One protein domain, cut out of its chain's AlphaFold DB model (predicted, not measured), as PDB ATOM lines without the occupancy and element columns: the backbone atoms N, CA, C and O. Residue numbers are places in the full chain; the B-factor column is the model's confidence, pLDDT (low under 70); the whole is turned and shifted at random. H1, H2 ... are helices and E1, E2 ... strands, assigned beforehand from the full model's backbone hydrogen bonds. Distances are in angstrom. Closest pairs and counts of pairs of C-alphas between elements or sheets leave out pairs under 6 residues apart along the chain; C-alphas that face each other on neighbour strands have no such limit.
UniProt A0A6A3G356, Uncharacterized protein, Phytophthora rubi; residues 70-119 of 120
ATOM      1  N   GLU A  70      34.223  41.730 -19.281       90.00
ATOM      2  CA  GLU A  70      34.172  42.806 -18.298       90.00
ATOM      3  C   GLU A  70      35.235  43.863 -18.605       90.00
ATOM      4  O   GLU A  70      36.325  43.564 -19.091       90.00
ATOM      5  N   SER A  71      34.924  45.124 -18.319       93.19
ATOM      6  CA  SER A  71      35.847  46.238 -18.515       93.19
ATOM      7  C   SER A  71      36.626  46.522 -17.230       93.19
ATOM      8  O   SER A  71      36.019  46.857 -16.208       93.19
ATOM      9  N   VAL A  72      37.956  46.460 -17.276       93.31
ATOM     10  CA  VAL A  72      38.832  46.712 -16.122       93.31
ATOM     11  C   VAL A  72      39.687  47.951 -16.367       93.31
ATOM     12  O   VAL A  72      40.275  48.129 -17.432       93.31
ATOM     13  N   CYS A  73      39.773  48.822 -15.362       94.44
ATOM     14  CA  CYS A  73      40.656  49.983 -15.382       94.44
ATOM     15  C   CYS A  73      42.085  49.554 -15.023       94.44
ATOM     16  O   CYS A  73      42.320  49.000 -13.950       94.44
ATOM     17  N   THR A  74      43.038  49.818 -15.911       93.31
ATOM     18  CA  THR A  74      44.459  49.532 -15.702       93.31
ATOM     19  C   THR A  74      45.261  50.820 -15.740       93.31
ATOM     20  O   THR A  74      44.989  51.707 -16.549       93.31
ATOM     21  N   VAL A  75      46.245  50.918 -14.851       95.50
ATOM     22  CA  VAL A  75      47.192  52.031 -14.803       95.50
ATOM     23  C   VAL A  75      48.532  51.507 -15.297       95.50
ATOM     24  O   VAL A  75      49.089  50.570 -14.729       95.50
ATOM     25  N   GLU A  76      49.022  52.088 -16.382       93.25
ATOM     26  CA  GLU A  76      50.355  51.836 -16.911       93.25
ATOM     27  C   GLU A  76      51.360  52.668 -16.122       93.25
ATOM     28  O   GLU A  76      51.167  53.870 -15.936       93.25
ATOM     29  N   TYR A  77      52.437  52.030 -15.671       94.81
ATOM     30  CA  TYR A  77      53.527  52.694 -14.968       94.81
ATOM     31  C   TYR A  77      54.758  52.739 -15.872       94.81
ATOM     32  O   TYR A  77      55.158  51.712 -16.419       94.81
ATOM     33  N   VAL A  78      55.359  53.919 -16.004       94.75
ATOM     34  CA  VAL A  78      56.624  54.147 -16.716       94.75
ATOM     35  C   VAL A  78      57.595  54.766 -15.716       94.75
ATOM     36  O   VAL A  78      57.241  55.718 -15.019       94.75
ATOM     37  N   ASP A  79      58.777  54.163 -15.570       94.62
ATOM     38  CA  ASP A  79      59.817  54.577 -14.613       94.62
ATOM     39  C   ASP A  79      59.318  54.729 -13.161       94.62
ATOM     40  O   ASP A  79      59.766  55.581 -12.399       94.62
ATOM     41  N   GLY A  80      58.347  53.899 -12.766       91.31
ATOM     42  CA  GLY A  80      57.745  53.928 -11.428       91.31
ATOM     43  C   GLY A  80      56.672  55.005 -11.226       91.31
ATOM     44  O   GLY A  80      56.081  55.074 -10.150       91.31
ATOM     45  N   THR A  81      56.361  55.800 -12.251       91.25
ATOM     46  CA  THR A  81      55.297  56.814 -12.214       91.25
ATOM     47  C   THR A  81      54.073  56.357 -13.012       91.25
ATOM     48  O   THR A  81      54.234  55.733 -14.064       91.25
ATOM     49  N   PRO A  82      52.839  56.616 -12.539       92.94
ATOM     50  CA  PRO A  82      51.645  56.306 -13.314       92.94
ATOM     51  C   PRO A  82      51.619  57.201 -14.560       92.94
ATOM     52  O   PRO A  82      51.544  58.422 -14.455       92.94
ATOM     53  N   ASN A  83      51.706  56.588 -15.736       93.56
ATOM     54  CA  ASN A  83      51.782  57.277 -17.020       93.56
ATOM     55  C   ASN A  83      50.388  57.480 -17.619       93.56
ATOM     56  O   ASN A  83      49.982  58.604 -17.913       93.56
ATOM     57  N   ARG A  84      49.635  56.384 -17.774       94.06
ATOM     58  CA  ARG A  84      48.341  56.398 -18.458       94.06
ATOM     59  C   ARG A  84      47.376  55.399 -17.853       94.06
ATOM     60  O   ARG A  84      47.722  54.258 -17.569       94.06
ATOM     61  N   THR A  85      46.126  55.821 -17.730       96.00
ATOM     62  CA  THR A  85      45.020  54.943 -17.363       96.00
ATOM     63  C   THR A  85      44.277  54.516 -18.622       96.00
ATOM     64  O   THR A  85      43.924  55.356 -19.454       96.00
ATOM     65  N   ARG A  86      44.024  53.215 -18.774       94.62
ATOM     66  CA  ARG A  86      43.230  52.667 -19.877       94.62
ATOM     67  C   ARG A  86      42.243  51.626 -19.377       94.62
ATOM     68  O   ARG A  86      42.531  50.869 -18.450       94.62
ATOM     69  N   ILE A  87      41.088  51.583 -20.024       96.00
ATOM     70  CA  ILE A  87      40.112  50.520 -19.826       96.00
ATOM     71  C   ILE A  87      40.461  49.400 -20.802       96.00
ATOM     72  O   ILE A  87      40.663  49.661 -21.987       96.00
ATOM     73  N   ILE A  88      40.560  48.177 -20.293       94.44
ATOM     74  CA  ILE A  88      40.733  46.971 -21.100       94.44
ATOM     75  C   ILE A  88      39.494  46.094 -20.972       94.44
ATOM     76  O   ILE A  88      38.892  46.022 -19.903       94.44
ATOM     77  N   GLU A  89      39.126  45.425 -22.058       93.69
ATOM     78  CA  GLU A  89      38.132  44.357 -22.020       93.69
ATOM     79  C   GLU A  89      38.839  43.048 -21.674       93.69
ATOM     80  O   GLU A  89      39.813  42.655 -22.318       93.69
ATOM     81  N   VAL A  90      38.367  42.391 -20.623       91.44
ATOM     82  CA  VAL A  90      38.867  41.101 -20.151       91.44
ATOM     83  C   VAL A  90      37.710  40.116 -20.208       91.44
ATOM     84  O   VAL A  90      36.558  40.506 -20.049       91.44
ATOM     85  N   ALA A  91      37.977  38.834 -20.441       90.75
ATOM     86  CA  ALA A  91      36.942  37.819 -20.279       90.75
ATOM     87  C   ALA A  91      36.415  37.856 -18.838       90.75
ATOM     88  O   ALA A  91      37.203  37.905 -17.890       90.75
ATOM     89  N   SER A  92      35.093  37.826 -18.673       89.19
ATOM     90  CA  SER A  92      34.486  37.754 -17.353       89.19
ATOM     91  C   SER A  92      35.020  36.521 -16.624       89.19
ATOM     92  O   SER A  92      35.075  35.432 -17.211       89.19
ATOM     93  N   PRO A  93      35.418  36.664 -15.353       85.25
ATOM     94  CA  PRO A  93      35.991  35.563 -14.612       85.25
ATOM     95  C   PRO A  93      34.962  34.433 -14.442       85.25
ATOM     96  O   PRO A  93      33.759  34.693 -14.315       85.25
ATOM     97  N   PRO A  94      35.417  33.170 -14.395       87.62
ATOM     98  CA  PRO A  94      34.575  32.036 -14.031       87.62
ATOM     99  C   PRO A  94      33.828  32.268 -12.707       87.62
ATOM    100  O   PRO A  94      34.324  32.951 -11.809       87.62
ATOM    101  N   ARG A  95      32.633  31.676 -12.558       87.56
ATOM    102  CA  ARG A  95      31.766  31.873 -11.373       87.56
ATOM    103  C   ARG A  95      32.459  31.519 -10.051       87.56
ATOM    104  O   ARG A  95      32.180  32.121  -9.018       87.56
ATOM    105  N   ASP A  96      33.356  30.547 -10.096       88.62
ATOM    106  CA  ASP A  96      34.142  30.009  -8.991       88.62
ATOM    107  C   ASP A  96      35.430  30.796  -8.707       88.62
ATOM    108  O   ASP A  96      35.999  30.647  -7.625       88.62
ATOM    109  N   ALA A  97      35.862  31.694  -9.601       87.06
ATOM    110  CA  ALA A  97      37.108  32.447  -9.449       87.06
ATOM    111  C   ALA A  97      37.176  33.192  -8.109       87.06
ATOM    112  O   ALA A  97      38.182  33.123  -7.407       87.06
ATOM    113  N   LYS A  98      36.076  33.842  -7.704       86.00
ATOM    114  CA  LYS A  98      36.003  34.574  -6.433       86.00
ATOM    115  C   LYS A  98      36.125  33.655  -5.218       86.00
ATOM    116  O   LYS A  98      36.728  34.045  -4.218       86.00
ATOM    117  N   SER A  99      35.567  32.446  -5.301       87.69
ATOM    118  CA  SER A  99      35.700  31.436  -4.250       87.69
ATOM    119  C   SER A  99      37.147  30.954  -4.160       87.69
ATOM    120  O   SER A  99      37.721  30.991  -3.074       87.69
ATOM    121  N   ILE A 100      37.775  30.647  -5.301       85.00
ATOM    122  CA  ILE A 100      39.173  30.204  -5.383       85.00
ATOM    123  C   ILE A 100      40.120  31.270  -4.820       85.00
ATOM    124  O   ILE A 100      40.965  30.962  -3.985       85.00
ATOM    125  N   THR A 101      39.966  32.541  -5.201       83.75
ATOM    126  CA  THR A 101      40.831  33.618  -4.684       83.75
ATOM    127  C   THR A 101      40.621  33.912  -3.200       83.75
ATOM    128  O   THR A 101      41.479  34.542  -2.589       83.75
ATOM    129  N   SER A 102      39.492  33.489  -2.623       84.94
ATOM    130  CA  SER A 102      39.160  33.727  -1.213       84.94
ATOM    131  C   SER A 102      39.564  32.570  -0.292       84.94
ATOM    132  O   SER A 102      39.368  32.676   0.918       84.94
ATOM    133  N   LEU A 103      40.108  31.466  -0.822       85.94
ATOM    134  CA  LEU A 103      40.501  30.329   0.009       85.94
ATOM    135  C   LEU A 103      41.676  30.701   0.932       85.94
ATOM    136  O   LEU A 103      42.702  31.208   0.459       85.94
ATOM    137  N   PRO A 104      41.577  30.412   2.242       84.06
ATOM    138  CA  PRO A 104      42.668  30.656   3.173       84.06
ATOM    139  C   PRO A 104      43.893  29.828   2.766       84.06
ATOM    140  O   PRO A 104      43.797  28.641   2.465       84.06
ATOM    141  N   GLY A 105      45.062  30.469   2.723       82.12
ATOM    142  CA  GLY A 105      46.315  29.827   2.314       82.12
ATOM    143  C   GLY A 105      46.594  29.831   0.804       82.12
ATOM    144  O   GLY A 105      47.707  29.476   0.403       82.12
ATOM    145  N   LEU A 106      45.661  30.293  -0.042       81.31
ATOM    146  CA  LEU A 106      45.965  30.600  -1.440       81.31
ATOM    147  C   LEU A 106      46.531  32.017  -1.567       81.31
ATOM    148  O   LEU A 106      45.902  33.016  -1.236       81.31
ATOM    149  N   SER A 107      47.767  32.096  -2.063       82.50
ATOM    150  CA  SER A 107      48.447  33.355  -2.355       82.50
ATOM    151  C   SER A 107      48.582  33.529  -3.860       82.50
ATOM    152  O   SER A 107      49.175  32.683  -4.535       82.50
ATOM    153  N   TRP A 108      48.122  34.670  -4.373       79.94
ATOM    154  CA  TRP A 108      48.286  35.060  -5.778       79.94
ATOM    155  C   TRP A 108      49.751  34.988  -6.238       79.94
ATOM    156  O   TRP A 108      50.034  34.538  -7.343       79.94
ATOM    157  N   LYS A 109      50.707  35.311  -5.355       83.44
ATOM    158  CA  LYS A 109      52.148  35.197  -5.634       83.44
ATOM    159  C   LYS A 109      52.569  33.754  -5.925       83.44
ATOM    160  O   LYS A 109      53.396  33.519  -6.801       83.44
ATOM    161  N   LYS A 110      52.009  32.785  -5.192       83.88
ATOM    162  CA  LYS A 110      52.295  31.355  -5.383       83.88
ATOM    163  C   LYS A 110      51.721  30.862  -6.710       83.88
ATOM    164  O   LYS A 110      52.414  30.151  -7.425       83.88
ATOM    165  N   ILE A 111      50.510  31.303  -7.049       79.88
ATOM    166  CA  ILE A 111      49.848  30.980  -8.319       79.88
ATOM    167  C   ILE A 111      50.668  31.514  -9.496       79.88
ATOM    168  O   ILE A 111      50.964  30.764 -10.420       79.88
ATOM    169  N   LEU A 112      51.092  32.781  -9.459       82.12
ATOM    170  CA  LEU A 112      51.891  33.365 -10.542       82.12
ATOM    171  C   LEU A 112      53.229  32.640 -10.732       82.12
ATOM    172  O   LEU A 112      53.606  32.355 -11.866       82.12
ATOM    173  N   ARG A 113      53.915  32.278  -9.638       83.75
ATOM    174  CA  ARG A 113      55.157  31.496  -9.725       83.75
ATOM    175  C   ARG A 113      54.934  30.101 -10.308       83.75
ATOM    176  O   ARG A 113      55.690  29.705 -11.183       83.75
ATOM    177  N   ASP A 114      53.896  29.385  -9.872       78.25
ATOM    178  CA  ASP A 114      53.592  28.039 -10.386       78.25
ATOM    179  C   ASP A 114      53.239  28.063 -11.885       78.25
ATOM    180  O   ASP A 114      53.681  27.207 -12.648       78.25
ATOM    181  N   ASN A 115      52.529  29.103 -12.341       73.00
ATOM    182  CA  ASN A 115      52.235  29.304 -13.763       73.00
ATOM    183  C   ASN A 115      53.482  29.624 -14.600       73.00
ATOM    184  O   ASN A 115      53.507  29.300 -15.783       73.00
ATOM    185  N   GLN A 116      54.508  30.250 -14.016       71.75
ATOM    186  CA  GLN A 116      55.778  30.484 -14.704       71.75
ATOM    187  C   GLN A 116      56.580  29.179 -14.837       71.75
ATOM    188  O   GLN A 116      57.155  28.928 -15.891       71.75
ATOM    189  N   SER A 117      56.564  28.326 -13.805       65.50
ATOM    190  CA  SER A 117      57.276  27.040 -13.802       65.50
ATOM    191  C   SER A 117      56.676  25.997 -14.751       65.50
ATOM    192  O   SER A 117      57.394  25.128 -15.228       65.50
ATOM    193  N   ARG A 118      55.368  26.070 -15.030       63.53
ATOM    194  CA  ARG A 118      54.650  25.111 -15.892       63.53
ATOM    195  C   ARG A 118      54.694  25.431 -17.392       63.53
ATOM    196  O   ARG A 118      54.091  24.704 -18.170       63.53
ATOM    197  N   ARG A 119      55.353  26.518 -17.815       62.56
ATOM    198  CA  ARG A 119      55.458  26.920 -19.235       62.56
ATOM    199  C   ARG A 119      56.680  26.332 -19.961       62.56
ATOM    200  O   ARG A 119      57.218  26.984 -20.853       62.56
TER     201      ARG A 119
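What this domain is: This is residues 70 to 119 of the 120 residues of an uncharacterized protein of Phytophthora rubi (UniProt A0A6A3G356). A long hairpin of two strands, E1 and E2, makes one side of an open arch, and the free stretch of residues 94 to 119, with the short helix H1 and the longer helix H2, makes the other side. The middle between the hairpin and H2 is empty, and H2 packs on neither strand. The printed part has 50 residues, with two named strands and two named helices in the order E1, E2, H1, H2; the sheet, E1 - E2, is antiparallel and the class is mixed, helices and strands. The whole is only just loose, close to extended, with a radius of gyration of the C-alphas of 14.5 A and spans of 34 by 25 by 23 A.

Where its parts are: E1, residues 70 to 78, begins at C-alpha 70 (34.172, 42.806, -18.298) and is 25.2 A long. E2, residues 81 to 91, is 27.6 A long and bends by 64 degrees at residue 84. H1 is residues 97 to 101, 6.2 A. H2, residues 108 to 117, is 14.5 A long and ends at C-alpha 117 (57.276, 27.040, -13.802).

How they stand to each other: E1 and E2 form a hairpin of antiparallel neighbours, their directions 154 degrees apart. C-alphas 75 and 85 face each other at 4.4 A. N 72 and O 88 are within hydrogen-bond range at 2.8 A, as are N 86 and O 74 at 2.9 A. H1 is apart from E1, and H2 is apart from both strands. H1 and H2 are close but not clearly touching; their closest C-alphas, of Thr 101 and Trp 108, are 7.7 A apart. In H1 and H2 every O i to N i+4 pair is within hydrogen-bond range.

The domain as a whole: The two C-alphas farthest apart, of Asp 79 and Arg 95, are 36.2 A from each other. The printed part has no cut. The links E1 to E2 and E2 to H1 are tight, and H1 to H2 is short. The mean pLDDT of the printed part is 86.7; residues 117 to 119 are under 70.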